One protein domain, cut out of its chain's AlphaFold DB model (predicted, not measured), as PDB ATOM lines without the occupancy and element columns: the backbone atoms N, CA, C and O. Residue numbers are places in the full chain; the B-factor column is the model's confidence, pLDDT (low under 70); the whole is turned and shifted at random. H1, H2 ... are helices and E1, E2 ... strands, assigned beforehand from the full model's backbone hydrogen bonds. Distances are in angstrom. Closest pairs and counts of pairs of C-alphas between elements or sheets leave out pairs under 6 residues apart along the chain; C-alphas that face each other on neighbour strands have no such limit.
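AT A GLANCE: This is residues 3 to 132 of the 133 residues of the protein "Biotin carboxylase" of Bacteroidales bacterium (UniProt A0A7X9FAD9). A loose body of short helices and loops sits at one end, and from it a long arm sticks out, residues 86 to 132, with the long helix H5 along it and the small helix H6 near its far end. In the body, H1 and H2 form a helical hairpin with H3 near H1, while E1 and the winding stretch of residues 3 to 20 make another part of it. The 130 printed residues run E1, H1, H2, H3, H4, H5, H6, one strand and six helices, mostly helix by class, with under half of the residues in named elements. The whole is extended, with a radius of gyration of the C-alphas of 24.8 A and spans of 73 by 33 by 33 A.

HOW THE PARTS SIT: Start at residues 3 to 4, which pair antiparallel with residues 21 to 22 of E1, residues 21 to 23; E1 pairs with no named strand. H1, residues 30 to 43, touches H2, residues 53 to 59, with its residues 38 to 42 alone; the closest C-alphas, Leu 41 and Arg 57, are 6.3 A apart, at a shallow tilt of 30 degrees, opposite ways. H3, residues 63 to 67, is close to H1 but not clearly touching, the closest C-alphas, Leu 34 and Thr 66, being 7.3 A apart. H4, residues 74 to 77, H5, residues 89 to 106, and H6, residues 123 to 130, are each apart from the other named elements. Every O i to N i+4 pair is within hydrogen-bond range in H1, H2, H3, H5 and H6; H4 is too short for one.

IN THESE COORDINATES: Find C-alpha 30 at (327.906, 341.993, 195.102); from there H1 runs 19.9 A. Find C-alpha 89 at (338.276, 322.301, 218.608); H5 runs 25.0 A. H6 ends at C-alpha 130, (351.306, 308.491, 253.522).

THE WHOLE: The C-alphas of Ser 28 and Ile 130, the two farthest apart, are 75.2 A apart. The printed part has no cut; the links H4 to H5 and H5 to H6 are long. Look for pLDDT under 70 at residues 106 to 121, 124 and 132.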
ATOM      1  N   ASP A   3     341.176 350.216 207.456       96.75
ATOM      2  CA  ASP A   3     341.302 351.466 208.202       96.75
ATOM      3  C   ASP A   3     341.417 351.094 209.682       96.75
ATOM      4  O   ASP A   3     340.488 350.517 210.247       96.75
ATOM      5  N   THR A   4     342.571 351.354 210.295       95.06
ATOM      6  CA  THR A   4     342.890 350.973 211.681       95.06
ATOM      7  C   THR A   4     343.519 352.147 212.421       95.06
ATOM      8  O   THR A   4     344.282 352.909 211.830       95.06
ATOM      9  N   GLY A   5     343.191 352.285 213.705       92.00
ATOM     10  CA  GLY A   5     343.840 353.228 214.625       92.00
ATOM     11  C   GLY A   5     344.875 352.567 215.540       92.00
ATOM     12  O   GLY A   5     345.459 353.239 216.380       92.00
ATOM     13  N   VAL A   6     345.083 351.255 215.398       92.62
ATOM     14  CA  VAL A   6     345.977 350.456 216.247       92.62
ATOM     15  C   VAL A   6     347.066 349.771 215.426       92.62
ATOM     16  O   VAL A   6     346.887 349.502 214.232       92.62
ATOM     17  N   ALA A   7     348.176 349.449 216.090       92.94
ATOM     18  CA  ALA A   7     349.298 348.688 215.547       92.94
ATOM     19  C   ALA A   7     349.577 347.430 216.392       92.94
ATOM     20  O   ALA A   7     349.059 347.274 217.499       92.94
ATOM     21  N   ALA A   8     350.415 346.522 215.888       92.69
ATOM     22  CA  ALA A   8     350.846 345.358 216.662       92.69
ATOM     23  C   ALA A   8     351.498 345.796 217.988       92.69
ATOM     24  O   ALA A   8     352.309 346.717 218.009       92.69
ATOM     25  N   GLY A   9     351.109 345.155 219.094       92.56
ATOM     26  CA  GLY A   9     351.560 345.519 220.444       92.56
ATOM     27  C   GLY A   9     350.812 346.694 221.087       92.56
ATOM     28  O   GLY A   9     351.076 347.006 222.243       92.56
ATOM     29  N   SER A  10     349.860 347.326 220.391       92.12
ATOM     30  CA  SER A  10     349.004 348.354 221.001       92.12
ATOM     31  C   SER A  10     348.116 347.753 222.092       92.12
ATOM     32  O   SER A  10     347.522 346.690 221.904       92.12
ATOM     33  N   ALA A  11     347.984 348.460 223.215       91.75
ATOM     34  CA  ALA A  11     347.045 348.103 224.272       91.75
ATOM     35  C   ALA A  11     345.639 348.620 223.933       91.75
ATOM     36  O   ALA A  11     345.466 349.790 223.594       91.75
ATOM     37  N   ILE A  12     344.631 347.754 224.049       91.62
ATOM     38  CA  ILE A  12     343.225 348.140 223.890       91.62
ATOM     39  C   ILE A  12     342.683 348.532 225.264       91.62
ATOM     40  O   ILE A  12     342.497 347.677 226.129       91.62
ATOM     41  N   VAL A  13     342.470 349.829 225.477       91.56
ATOM     42  CA  VAL A  13     341.942 350.377 226.734       91.56
ATOM     43  C   VAL A  13     340.411 350.373 226.738       91.56
ATOM     44  O   VAL A  13     339.777 350.583 225.708       91.56
ATOM     45  N   SER A  14     339.804 350.177 227.908       91.81
ATOM     46  CA  SER A  14     338.342 350.128 228.074       91.81
ATOM     47  C   SER A  14     337.653 351.495 228.028       91.81
ATOM     48  O   SER A  14     336.429 351.560 227.981       91.81
ATOM     49  N   SER A  15     338.415 352.592 228.058       94.88
ATOM     50  CA  SER A  15     337.878 353.959 228.056       94.88
ATOM     51  C   SER A  15     337.318 354.412 226.701       94.88
ATOM     52  O   SER A  15     336.672 355.454 226.643       94.88
ATOM     53  N   TYR A  16     337.566 353.664 225.621       93.62
ATOM     54  CA  TYR A  16     337.101 353.973 224.266       93.62
ATOM     55  C   TYR A  16     336.299 352.810 223.672       93.62
ATOM     56  O   TYR A  16     336.193 351.737 224.263       93.62
ATOM     57  N   ASP A  17     335.735 353.032 222.483       93.44
ATOM     58  CA  ASP A  17     335.058 351.981 221.727       93.44
ATOM     59  C   ASP A  17     336.009 350.807 221.413       93.44
ATOM     60  O   ASP A  17     337.190 350.980 221.113       93.44
ATOM     61  N   SER A  18     335.451 349.600 221.442       93.25
ATOM     62  CA  SER A  18     336.108 348.320 221.162       93.25
ATOM     63  C   SER A  18     336.523 348.124 219.695       93.25
ATOM     64  O   SER A  18     337.146 347.116 219.347       93.25
ATOM     65  N   MET A  19     336.173 349.058 218.806       94.31
ATOM     66  CA  MET A  19     336.469 348.971 217.381       94.31
ATOM     67  C   MET A  19     337.966 349.165 217.092       94.31
ATOM     68  O   MET A  19     338.484 350.278 217.089       94.31
ATOM     69  N   ILE A  20     338.643 348.071 216.738       93.81
ATOM     70  CA  ILE A  20     340.075 348.082 216.395       93.81
ATOM     71  C   ILE A  20     340.357 348.461 214.933       93.81
ATOM     72  O   ILE A  20     341.339 349.142 214.647       93.81
ATOM     73  N   ALA A  21     339.514 348.026 213.990       95.38
ATOM     74  CA  ALA A  21     339.724 348.243 212.559       95.38
ATOM     75  C   ALA A  21     338.433 348.076 211.744       95.38
ATOM     76  O   ALA A  21     337.517 347.353 212.137       95.38
ATOM     77  N   LYS A  22     338.406 348.685 210.554       96.44
ATOM     78  CA  LYS A  22     337.374 348.506 209.525       96.44
ATOM     79  C   LYS A  22     337.975 347.809 208.309       96.44
ATOM     80  O   LYS A  22     338.866 348.351 207.652       96.44
ATOM     81  N   LEU A  23     337.460 346.626 207.977       96.88
ATOM     82  CA  LEU A  23     337.797 345.923 206.739       96.88
ATOM     83  C   LEU A  23     336.777 346.281 205.655       96.88
ATOM     84  O   LEU A  23     335.620 345.879 205.719       96.88
ATOM     85  N   ILE A  24     337.219 347.027 204.647       97.56
ATOM     86  CA  ILE A  24     336.369 347.515 203.558       97.56
ATOM     87  C   ILE A  24     336.773 346.808 202.267       97.56
ATOM     88  O   ILE A  24     337.934 346.874 201.835       97.56
ATOM     89  N   VAL A  25     335.808 346.146 201.635       97.81
ATOM     90  CA  VAL A  25     336.013 345.353 200.420       97.81
ATOM     91  C   VAL A  25     335.114 345.877 199.310       97.81
ATOM     92  O   VAL A  25     333.932 346.128 199.524       97.81
ATOM     93  N   LYS A  26     335.693 346.037 198.119       97.88
ATOM     94  CA  LYS A  26     334.996 346.467 196.907       97.88
ATOM     95  C   LYS A  26     335.129 345.379 195.843       97.88
ATOM     96  O   LYS A  26     336.214 344.822 195.667       97.88
ATOM     97  N   GLY A  27     334.036 345.113 195.141       96.88
ATOM     98  CA  GLY A  27     333.989 344.265 193.953       96.88
ATOM     99  C   GLY A  27     333.314 344.990 192.791       96.88
ATOM    100  O   GLY A  27     332.806 346.100 192.972       96.88
ATOM    101  N   SER A  28     333.333 344.381 191.610       98.00
ATOM    102  CA  SER A  28     332.570 344.847 190.442       98.00
ATOM    103  C   SER A  28     331.062 344.701 190.653       98.00
ATOM    104  O   SER A  28     330.289 345.547 190.217       98.00
ATOM    105  N   ASP A  29     330.661 343.653 191.366       97.75
ATOM    106  CA  ASP A  29     329.294 343.389 191.794       97.75
ATOM    107  C   ASP A  29     329.275 342.827 193.228       97.75
ATOM    108  O   ASP A  29     330.317 342.650 193.875       97.75
ATOM    109  N   ARG A  30     328.074 342.544 193.750       96.19
ATOM    110  CA  ARG A  30     327.906 341.993 195.102       96.19
ATOM    111  C   ARG A  30     328.579 340.628 195.258       96.19
ATOM    112  O   ARG A  30     329.156 340.375 196.311       96.19
ATOM    113  N   ARG A  31     328.510 339.745 194.259       96.31
ATOM    114  CA  ARG A  31     329.078 338.389 194.341       96.31
ATOM    115  C   ARG A  31     330.603 338.447 194.391       96.31
ATOM    116  O   ARG A  31     331.197 337.816 195.264       96.31
ATOM    117  N   ASP A  32     331.216 339.261 193.539       97.88
ATOM    118  CA  ASP A  32     332.657 339.519 193.539       97.88
ATOM    119  C   ASP A  32     333.110 340.149 194.868       97.88
ATOM    120  O   ASP A  32     334.079 339.700 195.486       97.88
ATOM    121  N   ALA A  33     332.360 341.128 195.386       97.88
ATOM    122  CA  ALA A  33     332.651 341.734 196.686       97.88
ATOM    123  C   ALA A  33     332.575 340.713 197.836       97.88
ATOM    124  O   ALA A  33     333.463 340.691 198.687       97.88
ATOM    125  N   LEU A  34     331.557 339.843 197.853       97.44
ATOM    126  CA  LEU A  34     331.409 338.778 198.851       97.44
ATOM    127  C   LEU A  34     332.558 337.760 198.768       97.44
ATOM    128  O   LEU A  34     333.128 337.403 199.800       97.44
ATOM    129  N   MET A  35     332.943 337.340 197.560       97.38
ATOM    130  CA  MET A  35     334.062 336.414 197.341       97.38
ATOM    131  C   MET A  35     335.382 337.006 197.849       97.38
ATOM    132  O   MET A  35     336.097 336.369 198.627       97.38
ATOM    133  N   LYS A  36     335.681 338.254 197.474       97.88
ATOM    134  CA  LYS A  36     336.862 338.982 197.958       97.88
ATOM    135  C   LYS A  36     336.821 339.190 199.469       97.88
ATOM    136  O   LYS A  36     337.861 339.101 200.116       97.88
ATOM    137  N   CYS A  37     335.641 339.431 200.038       97.88
ATOM    138  CA  CYS A  37     335.469 339.630 201.474       97.88
ATOM    139  C   CYS A  37     335.755 338.354 202.260       97.88
ATOM    140  O   CYS A  37     336.500 338.400 203.235       97.88
ATOM    141  N   LYS A  38     335.269 337.204 201.780       96.69
ATOM    142  CA  LYS A  38     335.597 335.892 202.349       96.69
ATOM    143  C   LYS A  38     337.113 335.672 202.398       96.69
ATOM    144  O   LYS A  38     337.653 335.401 203.466       96.69
ATOM    145  N   LEU A  39     337.805 335.889 201.276       96.94
ATOM    146  CA  LEU A  39     339.264 335.752 201.202       96.94
ATOM    147  C   LEU A  39     340.003 336.759 202.095       96.94
ATOM    148  O   LEU A  39     341.028 336.426 202.683       96.94
ATOM    149  N   ALA A  40     339.505 337.993 202.197       97.38
ATOM    150  CA  ALA A  40     340.101 339.010 203.052       97.38
ATOM    151  C   ALA A  40     339.963 338.647 204.538       97.38
ATOM    152  O   ALA A  40     340.948 338.713 205.265       97.38
ATOM    153  N   LEU A  41     338.782 338.203 204.975       96.44
ATOM    154  CA  LEU A  41     338.526 337.781 206.357       96.44
ATOM    155  C   LEU A  41     339.375 336.571 206.777       96.44
ATOM    156  O   LEU A  41     339.791 336.486 207.936       96.44
ATOM    157  N   ASP A  42     339.664 335.655 205.853       94.56
ATOM    158  CA  ASP A  42     340.534 334.496 206.109       94.56
ATOM    159  C   ASP A  42     342.012 334.906 206.275       94.56
ATOM    160  O   ASP A  42     342.777 334.244 206.975       94.56
ATOM    161  N   LYS A  43     342.411 336.048 205.698       95.06
ATOM    162  CA  LYS A  43     343.761 336.624 205.821       95.06
ATOM    163  C   LYS A  43     343.936 337.564 207.015       95.06
ATOM    164  O   LYS A  43     345.058 337.992 207.267       95.06
ATOM    165  N   VAL A  44     342.871 337.915 207.736       94.56
ATOM    166  CA  VAL A  44     342.973 338.749 208.944       94.56
ATOM    167  C   VAL A  44     343.293 337.868 210.145       94.56
ATOM    168  O   VAL A  44     342.608 336.881 210.399       94.56
ATOM    169  N   TRP A  45     344.320 338.243 210.902       92.62
ATOM    170  CA  TRP A  45     344.738 337.544 212.113       92.62
ATOM    171  C   TRP A  45     344.912 338.562 213.230       92.62
ATOM    172  O   TRP A  45     345.652 339.533 213.083       92.62
ATOM    173  N   VAL A  46     344.222 338.336 214.344       92.31
ATOM    174  CA  VAL A  46     344.333 339.141 215.562       92.31
ATOM    175  C   VAL A  46     344.550 338.170 216.713       92.31
ATOM    176  O   VAL A  46     343.799 337.207 216.855       92.31
ATOM    177  N   LYS A  47     345.602 338.398 217.500       90.44
ATOM    178  CA  LYS A  47     345.964 337.581 218.665       90.44
ATOM    179  C   LYS A  47     345.910 338.435 219.931       90.44
ATOM    180  O   LYS A  47     346.115 339.642 219.866       90.44
ATOM    181  N   GLY A  48     345.649 337.796 221.071       90.25
ATOM    182  CA  GLY A  48     345.685 338.420 222.401       90.25
ATOM    183  C   GLY A  48     344.356 338.990 222.903       90.25
ATOM    184  O   GLY A  48     344.181 339.124 224.107       90.25
ATOM    185  N   VAL A  49     343.391 339.259 222.021       90.75
ATOM    186  CA  VAL A  49     342.053 339.739 222.403       90.75
ATOM    187  C   VAL A  49     340.960 338.928 221.715       90.75
ATOM    188  O   VAL A  49     341.142 338.443 220.595       90.75
ATOM    189  N   LYS A  50     339.805 338.789 222.374       90.44
ATOM    190  CA  LYS A  50     338.599 338.247 221.734       90.44
ATOM    191  C   LYS A  50     338.101 339.247 220.690       90.44
ATOM    192  O   LYS A  50     338.097 340.449 220.937       90.44
ATOM    193  N   THR A  51     337.687 338.757 219.525       93.75
ATOM    194  CA  THR A  51     337.241 339.603 218.409       93.75
ATOM    195  C   THR A  51     335.953 339.074 217.790       93.75
ATOM    196  O   THR A  51     335.613 337.903 217.929       93.75
ATOM    197  N   THR A  52     335.270 339.934 217.039       94.38
ATOM    198  CA  THR A  52     334.085 339.603 216.232       94.38
ATOM    199  C   THR A  52     334.430 338.921 214.899       94.38
ATOM    200  O   THR A  52     333.551 338.648 214.082       94.38
ATOM    201  N   LEU A  53     335.707 338.609 214.657       94.31
ATOM    202  CA  LEU A  53     336.174 338.016 213.405       94.31
ATOM    203  C   LEU A  53     335.559 336.632 213.101       94.31
ATOM    204  O   LEU A  53     335.166 336.425 211.949       94.31
ATOM    205  N   PRO A  54     335.414 335.699 214.070       92.75
ATOM    206  CA  PRO A  54     334.743 334.419 213.827       92.75
ATOM    207  C   PRO A  54     333.292 334.598 213.364       92.75
ATOM    208  O   PRO A  54     332.866 333.944 212.412       92.75
ATOM    209  N   PHE A  55     332.575 335.557 213.958       94.25
ATOM    210  CA  PHE A  55     331.206 335.891 213.568       94.25
ATOM    211  C   PHE A  55     331.127 336.380 212.123       94.25
ATOM    212  O   PHE A  55     330.348 335.849 211.336       94.25
ATOM    213  N   PHE A  56     331.978 337.325 211.715       95.25
ATOM    214  CA  PHE A  56     331.965 337.803 210.328       95.25
ATOM    215  C   PHE A  56     332.353 336.717 209.317       95.25
ATOM    216  O   PHE A  56     331.793 336.672 208.218       95.25
ATOM    217  N   ARG A  57     333.268 335.809 209.682       94.44
ATOM    218  CA  ARG A  57     333.614 334.643 208.852       94.44
ATOM    219  C   ARG A  57     332.435 333.690 208.682       94.44
ATOM    220  O   ARG A  57     332.271 333.143 207.591       94.44
ATOM    221  N   MET A  58     331.628 333.492 209.714       93.62
ATOM    222  CA  MET A  58     330.401 332.705 209.618       93.62
ATOM    223  C   MET A  58     329.347 333.438 208.777       93.62
ATOM    224  O   MET A  58     328.856 332.896 207.788       93.62
ATOM    225  N   LEU A  59     329.068 334.705 209.096       94.19
ATOM    226  CA  LEU A  59     328.043 335.523 208.447       94.19
ATOM    227  C   LEU A  59     328.237 335.625 206.928       94.19
ATOM    228  O   LEU A  59     327.288 335.434 206.171       94.19
ATOM    229  N   ILE A  60     329.468 335.872 206.463       94.81
ATOM    230  CA  ILE A  60     329.766 336.009 205.025       94.81
ATOM    231  C   ILE A  60     329.530 334.706 204.243       94.81
ATOM    232  O   ILE A  60     329.398 334.732 203.021       94.81
ATOM    233  N   ARG A  61     329.499 333.563 204.940       93.19
ATOM    234  CA  ARG A  61     329.230 332.231 204.382       93.19
ATOM    235  C   ARG A  61     327.757 331.826 204.526       93.19
ATOM    236  O   ARG A  61     327.362 330.824 203.939       93.19
ATOM    237  N   HIS A  62     326.944 332.596 205.254       93.88
ATOM    238  CA  HIS A  62     325.549 332.264 205.513       93.88
ATOM    239  C   HIS A  62     324.668 332.458 204.259       93.88
ATOM    240  O   HIS A  62     324.646 333.563 203.702       93.88
ATOM    241  N   PRO A  63     323.881 331.449 203.826       93.62
ATOM    242  CA  PRO A  63     323.103 331.510 202.583       93.62
ATOM    243  C   PRO A  63     322.111 332.677 202.492       93.62
ATOM    244  O   PRO A  63     322.017 333.320 201.451       93.62
ATOM    245  N   LYS A  64     321.399 333.009 203.581       93.56
ATOM    246  CA  LYS A  64     320.478 334.167 203.593       93.56
ATOM    247  C   LYS A  64     321.217 335.499 203.404       93.56
ATOM    248  O   LYS A  64     320.728 336.397 202.723       93.56
ATOM    249  N   PHE A  65     322.432 335.620 203.947       94.44
ATOM    250  CA  PHE A  65     323.237 336.836 203.822       94.44
ATOM    251  C   PHE A  65     323.802 336.990 202.403       94.44
ATOM    252  O   PHE A  65     323.725 338.070 201.801       94.44
ATOM    253  N   THR A  66     324.332 335.904 201.832       94.50
ATOM    254  CA  THR A  66     324.851 335.894 200.456       94.50
ATOM    255  C   THR A  66     323.734 336.074 199.429       94.50
ATOM    256  O   THR A  66     323.911 336.835 198.476       94.50
ATOM    257  N   GLY A  67     322.567 335.469 199.670       94.69
ATOM    258  CA  GLY A  67     321.353 335.612 198.866       94.69
ATOM    259  C   GLY A  67     320.667 336.977 198.975       94.69
ATOM    260  O   GLY A  67     319.842 337.303 198.128       94.69
ATOM    261  N   GLY A  68     321.019 337.798 199.972       94.38
ATOM    262  CA  GLY A  68     320.406 339.116 200.176       94.38
ATOM    263  C   GLY A  68     318.988 339.066 200.755       94.38
ATOM    264  O   GLY A  68     318.292 340.074 200.742       94.38
ATOM    265  N   THR A  69     318.559 337.912 201.261       93.94
ATOM    266  CA  THR A  69     317.217 337.668 201.798       93.94
ATOM    267  C   THR A  69     317.226 337.783 203.320       93.94
ATOM    268  O   THR A  69     317.109 336.795 204.042       93.94
ATOM    269  N   PHE A  70     317.412 339.006 203.821       94.62
ATOM    270  CA  PHE A  70     317.478 339.284 205.254       94.62
ATOM    271  C   PHE A  70     316.869 340.645 205.606       94.62
ATOM    272  O   PHE A  70     316.707 341.514 204.749       94.62
ATOM    273  N   THR A  71     316.531 340.826 206.880       95.31
ATOM    274  CA  THR A  71     315.965 342.074 207.417       95.31
ATOM    275  C   THR A  71     316.881 342.667 208.485       95.31
ATOM    276  O   THR A  71     317.928 342.108 208.806       95.31
ATOM    277  N   THR A  72     316.492 343.796 209.075       93.94
ATOM    278  CA  THR A  72     317.206 344.377 210.223       93.94
ATOM    279  C   THR A  72     317.179 343.476 211.460       93.94
ATOM    280  O   THR A  72     318.079 343.569 212.284       93.94
ATOM    281  N   ALA A  73     316.211 342.558 211.559       94.31
ATOM    282  CA  ALA A  73     316.095 341.580 212.643       94.31
ATOM    283  C   ALA A  73     316.830 340.252 212.358       94.31
ATOM    284  O   ALA A  73     316.649 339.279 213.083       94.31
ATOM    285  N   PHE A  74     317.637 340.190 211.292       93.25
ATOM    286  CA  PHE A  74     318.303 338.964 210.839       93.25
ATOM    287  C   PHE A  74     319.114 338.273 211.938       93.25
ATOM    288  O   PHE A  74     319.026 337.064 212.110       93.25
ATOM    289  N   ILE A  75     319.884 339.048 212.700       92.00
ATOM    290  CA  ILE A  75     320.779 338.502 213.725       92.00
ATOM    291  C   ILE A  75     319.989 337.802 214.839       92.00
ATOM    292  O   ILE A  75     320.425 336.773 215.329       92.00
ATOM    293  N   GLU A  76     318.825 338.334 215.208       91.31
ATOM    294  CA  GLU A  76     318.010 337.809 216.310       91.31
ATOM    295  C   GLU A  76     317.102 336.653 215.882       91.31
ATOM    296  O   GLU A  76     316.772 335.797 216.699       91.31
ATOM    297  N   LYS A  77     316.651 336.646 214.620       90.25
ATOM    298  CA  LYS A  77     315.609 335.722 214.139       90.25
ATOM    299  C   LYS A  77     316.121 334.585 213.270       90.25
ATOM    300  O   LYS A  77     315.479 333.544 213.213       90.25
ATOM    301  N   ASP A  78     317.202 334.813 212.531       87.12
ATOM    302  CA  ASP A  78     317.659 333.904 211.480       87.12
ATOM    303  C   ASP A  78     318.994 333.221 211.805       87.12
ATOM    304  O   ASP A  78     319.415 332.353 211.038       87.12
ATOM    305  N   LEU A  79     319.671 333.622 212.887       89.88
ATOM    306  CA  LEU A  79     320.926 333.022 213.335       89.88
ATOM    307  C   LEU A  79     320.707 332.199 214.606       89.88
ATOM    308  O   LEU A  79     320.421 332.748 215.665       89.88
ATOM    309  N   ASP A  80     320.947 330.892 214.509       86.12
ATOM    310  CA  ASP A  80     320.952 329.992 215.670       86.12
ATOM    311  C   ASP A  80     322.298 330.022 216.411       86.12
ATOM    312  O   ASP A  80     322.390 329.754 217.608       86.12
ATOM    313  N   GLN A  81     323.370 330.337 215.681       85.25
ATOM    314  CA  GLN A  81     324.744 330.356 216.170       85.25
ATOM    315  C   GLN A  81     325.468 331.597 215.651       85.25
ATOM    316  O   GLN A  81     325.199 332.083 214.553       85.25
ATOM    317  N   TYR A  82     326.413 332.102 216.446       85.38
ATOM    318  CA  TYR A  82     327.182 333.314 216.137       85.38
ATOM    319  C   TYR A  82     328.601 333.022 215.645       85.38
ATOM    320  O   TYR A  82     329.295 333.918 215.175       85.38
ATOM    321  N   TYR A  83     329.070 331.790 215.768       83.25
ATOM    322  CA  TYR A  83     330.360 331.336 215.271       83.25
ATOM    323  C   TYR A  83     330.320 329.814 215.191       83.25
ATOM    324  O   TYR A  83     329.611 329.172 215.960       83.25
ATOM    325  N   TYR A  84     331.081 329.244 214.259       77.44
ATOM    326  CA  TYR A  84     331.276 327.803 214.228       77.44
ATOM    327  C   TYR A  84     332.196 327.419 215.381       77.44
ATOM    328  O   TYR A  84     333.319 327.914 215.444       77.44
ATOM    329  N   ASN A  85     331.713 326.559 216.268       72.56
ATOM    330  CA  ASN A  85     332.537 325.791 217.184       72.56
ATOM    331  C   ASN A  85     332.495 324.326 216.735       72.56
ATOM    332  O   ASN A  85     331.436 323.786 216.416       72.56
ATOM    333  N   SER A  86     333.652 323.676 216.648       74.88
ATOM    334  CA  SER A  86     333.671 322.215 216.537       74.88
ATOM    335  C   SER A  86     333.729 321.642 217.943       74.88
ATOM    336  O   SER A  86     334.525 322.116 218.747       74.88
ATOM    337  N   GLU A  87     332.970 320.583 218.237       76.88
ATOM    338  CA  GLU A  87     333.135 319.838 219.499       76.88
ATOM    339  C   GLU A  87     334.587 319.366 219.699       76.88
ATOM    340  O   GLU A  87     335.061 319.222 220.822       76.88
ATOM    341  N   TYR A  88     335.322 319.184 218.601       82.25
ATOM    342  CA  TYR A  88     336.712 318.755 218.612       82.25
ATOM    343  C   TYR A  88     337.720 319.905 218.671       82.25
ATOM    344  O   TYR A  88     338.908 319.619 218.767       82.25
ATOM    345  N   GLU A  89     337.318 321.181 218.604       83.69
ATOM    346  CA  GLU A  89     338.276 322.301 218.608       83.69
ATOM    347  C   GLU A  89     339.153 322.288 219.860       83.69
ATOM    348  O   GLU A  89     340.371 322.416 219.752       83.69
ATOM    349  N   GLU A  90     338.556 322.063 221.031       84.69
ATOM    350  CA  GLU A  90     339.288 321.995 222.299       84.69
ATOM    351  C   GLU A  90     340.221 320.783 222.349       84.69
ATOM    352  O   GLU A  90     341.384 320.907 222.729       84.69
ATOM    353  N   MET A  91     339.744 319.621 221.897       89.94
ATOM    354  CA  MET A  91     340.543 318.395 221.839       89.94
ATOM    355  C   MET A  91     341.723 318.532 220.868       89.94
ATOM    356  O   MET A  91     342.844 318.147 221.196       89.94
ATOM    357  N   LEU A  92     341.495 319.108 219.686       89.56
ATOM    358  CA  LEU A  92     342.530 319.372 218.686       89.56
ATOM    359  C   LEU A  92     343.532 320.411 219.191       89.56
ATOM    360  O   LEU A  92     344.732 320.233 218.991       89.56
ATOM    361  N   ALA A  93     343.064 321.461 219.870       88.88
ATOM    362  CA  ALA A  93     343.927 322.457 220.492       88.88
ATOM    363  C   ALA A  93     344.787 321.836 221.602       88.88
ATOM    364  O   ALA A  93     345.992 322.081 221.632       88.88
ATOM    365  N   ALA A  94     344.209 320.990 222.459       92.06
ATOM    366  CA  ALA A  94     344.934 320.273 223.507       92.06
ATOM    367  C   ALA A  94     345.972 319.304 222.925       92.06
ATOM    368  O   ALA A  94     347.124 319.288 223.365       92.06
ATOM    369  N   TRP A  95     345.596 318.534 221.902       94.62
ATOM    370  CA  TRP A  95     346.508 317.627 221.207       94.62
ATOM    371  C   TRP A  95     347.656 318.386 220.531       94.62
ATOM    372  O   TRP A  95     348.819 318.019 220.704       94.62
ATOM    373  N   LEU A  96     347.354 319.482 219.825       93.25
ATOM    374  CA  LEU A  96     348.356 320.328 219.176       93.25
ATOM    375  C   LEU A  96     349.290 320.976 220.201       93.25
ATOM    376  O   LEU A  96     350.500 320.935 220.012       93.25
ATOM    377  N   ALA A  97     348.756 321.536 221.287       92.56
ATOM    378  CA  ALA A  97     349.553 322.123 222.361       92.56
ATOM    379  C   ALA A  97     350.481 321.084 223.003       92.56
ATOM    380  O   ALA A  97     351.656 321.364 223.209       92.56
ATOM    381  N   THR A  98     349.981 319.869 223.249       93.31
ATOM    382  CA  THR A  98     350.789 318.754 223.768       93.31
ATOM    383  C   THR A  98     351.909 318.391 222.797       93.31
ATOM    384  O   THR A  98     353.058 318.254 223.208       93.31
ATOM    385  N   LYS A  99     351.601 318.278 221.500       93.62
ATOM    386  CA  LYS A  99     352.597 318.002 220.460       93.62
ATOM    387  C   LYS A  99     353.668 319.098 220.397       93.62
ATOM    388  O   LYS A  99     354.847 318.771 220.396       93.62
ATOM    389  N   LEU A 100     353.266 320.370 220.373       92.25
ATOM    390  CA  LEU A 100     354.189 321.510 220.336       92.25
ATOM    391  C   LEU A 100     355.064 321.565 221.593       92.25
ATOM    392  O   LEU A 100     356.269 321.749 221.484       92.25
ATOM    393  N   PHE A 101     354.485 321.322 222.772       89.62
ATOM    394  CA  PHE A 101     355.226 321.233 224.031       89.62
ATOM    395  C   PHE A 101     356.271 320.112 223.997       89.62
ATOM    396  O   PHE A 101     357.398 320.306 224.445       89.62
ATOM    397  N   ILE A 102     355.907 318.941 223.466       89.06
ATOM    398  CA  ILE A 102     356.830 317.820 223.269       89.06
ATOM    399  C   ILE A 102     357.953 318.232 222.315       89.06
ATOM    400  O   ILE A 102     359.113 318.057 222.654       89.06
ATOM    401  N   GLU A 103     357.643 318.804 221.152       86.75
ATOM    402  CA  GLU A 103     358.655 319.228 220.173       86.75
ATOM    403  C   GLU A 103     359.618 320.288 220.744       86.75
ATOM    404  O   GLU A 103     360.829 320.192 220.533       86.75
ATOM    405  N   GLU A 104     359.110 321.257 221.511       85.12
ATOM    406  CA  GLU A 104     359.921 322.301 222.151       85.12
ATOM    407  C   GLU A 104     360.791 321.774 223.302       85.12
ATOM    408  O   GLU A 104     361.921 322.229 223.447       85.12
ATOM    409  N   ASN A 105     360.305 320.824 224.111       79.31
ATOM    410  CA  ASN A 105     361.005 320.388 225.332       79.31
ATOM    411  C   ASN A 105     361.750 319.049 225.207       79.31
ATOM    412  O   ASN A 105     362.643 318.782 226.005       79.31
ATOM    413  N   LEU A 106     361.402 318.187 224.246       67.88
ATOM    414  CA  LEU A 106     362.085 316.903 223.999       67.88
ATOM    415  C   LEU A 106     363.113 316.975 222.862       67.88
ATOM    416  O   LEU A 106     363.793 315.985 222.602       67.88
ATOM    417  N   SER A 107     363.260 318.129 222.200       59.31
ATOM    418  CA  SER A 107     364.437 318.413 221.366       59.31
ATOM    419  C   SER A 107     365.699 318.667 222.206       59.31
ATOM    420  O   SER A 107     366.810 318.504 221.701       59.31
ATOM    421  N   ASP A 108     365.539 318.950 223.503       55.62
ATOM    422  CA  ASP A 108     366.592 318.831 224.507       55.62
ATOM    423  C   ASP A 108     366.750 317.352 224.923       55.62
ATOM    424  O   ASP A 108     366.085 316.847 225.832       55.62
ATOM    425  N   GLU A 109     367.688 316.631 224.295       55.34
ATOM    426  CA  GLU A 109     368.090 315.275 224.724       55.34
ATOM    427  C   GLU A 109     368.658 315.223 226.164       55.34
ATOM    428  O   GLU A 109     368.976 314.143 226.673       55.34
ATOM    429  N   SER A 110     368.797 316.364 226.852       55.91
ATOM    430  CA  SER A 110     369.320 316.443 228.217       55.91
ATOM    431  C   SER A 110     368.388 315.848 229.273       55.91
ATOM    432  O   SER A 110     368.848 315.538 230.372       55.91
ATOM    433  N   ILE A 111     367.101 315.655 228.969       58.34
ATOM    434  CA  ILE A 111     366.145 315.020 229.883       58.34
ATOM    435  C   ILE A 111     365.800 313.631 229.345       58.34
ATOM    436  O   ILE A 111     364.711 313.385 228.833       58.34
ATOM    437  N   LYS A 112     366.733 312.685 229.481       57.03
ATOM    438  CA  LYS A 112     366.381 311.260 229.429       57.03
ATOM    439  C   LYS A 112     365.823 310.884 230.801       57.03
ATOM    440  O   LYS A 112     366.609 310.830 231.750       57.03
ATOM    441  N   PRO A 113     364.507 310.646 230.959       59.44
ATOM    442  CA  PRO A 113     364.005 310.047 232.183       59.44
ATOM    443  C   PRO A 113     364.682 308.686 232.342       59.44
ATOM    444  O   PRO A 113     364.461 307.758 231.564       59.44
ATOM    445  N   ASP A 114     365.572 308.588 233.323       59.84
ATOM    446  CA  ASP A 114     366.244 307.343 233.649       59.84
ATOM    447  C   ASP A 114     365.251 306.422 234.361       59.84
ATOM    448  O   ASP A 114     365.096 306.440 235.585       59.84
ATOM    449  N   PHE A 115     364.551 305.604 233.579       61.19
ATOM    450  CA  PHE A 115     363.607 304.623 234.103       61.19
ATOM    451  C   PHE A 115     364.289 303.540 234.955       61.19
ATOM    452  O   PHE A 115     363.589 302.813 235.659       61.19
ATOM    453  N   SER A 116     365.624 303.439 234.970       62.09
ATOM    454  CA  SER A 116     366.333 302.517 235.866       62.09
ATOM    455  C   SER A 116     366.335 302.994 237.328       62.09
ATOM    456  O   SER A 116     366.325 302.162 238.236       62.09
ATOM    457  N   LYS A 117     366.222 304.311 237.568       58.00
ATOM    458  CA  LYS A 117     366.110 304.924 238.909       58.00
ATOM    459  C   LYS A 117     364.688 304.978 239.467       58.00
ATOM    460  O   LYS A 117     364.500 305.309 240.630       58.00
ATOM    461  N   SER A 118     363.683 304.586 238.683       55.84
ATOM    462  CA  SER A 118     362.257 304.640 239.058       55.84
ATOM    463  C   SER A 118     361.843 303.718 240.220       55.84
ATOM    464  O   SER A 118     360.669 303.675 240.588       55.84
ATOM    465  N   ARG A 119     362.788 302.976 240.813       57.16
ATOM    466  CA  ARG A 119     362.544 302.133 241.989       57.16
ATOM    467  C   ARG A 119     362.702 302.860 243.322       57.16
ATOM    468  O   ARG A 119     362.135 302.388 244.302       57.16
ATOM    469  N   GLU A 120     363.411 303.984 243.375       63.94
ATOM    470  CA  GLU A 120     363.522 304.766 244.609       63.94
ATOM    471  C   GLU A 120     362.523 305.920 244.564       63.94
ATOM    472  O   GLU A 120     362.681 306.898 243.841       63.94
ATOM    473  N   ILE A 121     361.429 305.760 245.308       69.44
ATOM    474  CA  ILE A 121     360.473 306.842 245.534       69.44
ATOM    475  C   ILE A 121     361.159 307.860 246.442       69.44
ATOM    476  O   ILE A 121     361.566 307.508 247.550       69.44
ATOM    477  N   ASP A 122     361.234 309.118 246.007       71.19
ATOM    478  CA  ASP A 122     361.780 310.186 246.838       71.19
ATOM    479  C   ASP A 122     361.051 310.245 248.195       71.19
ATOM    480  O   ASP A 122     359.810 310.258 248.223       71.19
ATOM    481  N   PRO A 123     361.774 310.341 249.331       72.31
ATOM    482  CA  PRO A 123     361.177 310.344 250.668       72.31
ATOM    483  C   PRO A 123     360.069 311.389 250.845       72.31
ATOM    484  O   PRO A 123     359.096 311.157 251.558       72.31
ATOM    485  N   TRP A 124     360.172 312.524 250.148       64.00
ATOM    486  CA  TRP A 124     359.150 313.570 250.152       64.00
ATOM    487  C   TRP A 124     357.843 313.144 249.460       64.00
ATOM    488  O   TRP A 124     356.754 313.394 249.982       64.00
ATOM    489  N   LEU A 125     357.932 312.455 248.316       73.56
ATOM    490  CA  LEU A 125     356.765 311.946 247.589       73.56
ATOM    491  C   LEU A 125     356.099 310.790 248.349       73.56
ATOM    492  O   LEU A 125     354.869 310.687 248.359       73.56
ATOM    493  N   LEU A 126     356.900 309.961 249.027       75.94
ATOM    494  CA  LEU A 126     356.418 308.925 249.941       75.94
ATOM    495  C   LEU A 126     355.625 309.544 251.101       75.94
ATOM    496  O   LEU A 126     354.492 309.138 251.349       75.94
ATOM    497  N   ASN A 127     356.172 310.579 251.750       78.12
ATOM    498  CA  ASN A 127     355.524 311.236 252.887       78.12
ATOM    499  C   ASN A 127     354.187 311.881 252.498       78.12
ATOM    500  O   ASN A 127     353.205 311.750 253.223       78.12
ATOM    501  N   LYS A 128     354.121 312.505 251.314       76.50
ATOM    502  CA  LYS A 128     352.884 313.094 250.782       76.50
ATOM    503  C   LYS A 128     351.786 312.050 250.537       76.50
ATOM    504  O   LYS A 128     350.612 312.348 250.736       76.50
ATOM    505  N   ARG A 129     352.156 310.841 250.098       78.50
ATOM    506  CA  ARG A 129     351.212 309.729 249.885       78.50
ATOM    507  C   ARG A 129     350.748 309.110 251.198       78.50
ATOM    508  O   ARG A 129     349.578 308.766 251.308       78.50
ATOM    509  N   ILE A 130     351.641 308.996 252.183       77.88
ATOM    510  CA  ILE A 130     351.306 308.491 253.522       77.88
ATOM    511  C   ILE A 130     350.372 309.467 254.248       77.88
ATOM    512  O   ILE A 130     349.428 309.030 254.889       77.88
ATOM    513  N   SER A 131     350.574 310.780 254.104       71.19
ATOM    514  CA  SER A 131     349.753 311.801 254.773       71.19
ATOM    515  C   SER A 131     348.352 312.009 254.179       71.19
ATOM    516  O   SER A 131     347.615 312.859 254.667       71.19
ATOM    517  N   GLN A 132     348.017 311.333 253.076       64.00
ATOM    518  CA  GLN A 132     346.698 311.413 252.430       64.00
ATOM    519  C   GLN A 132     345.774 310.234 252.784       64.00
ATOM    520  O   GLN A 132     344.672 310.162 252.240       64.00
TER     521      GLN A 132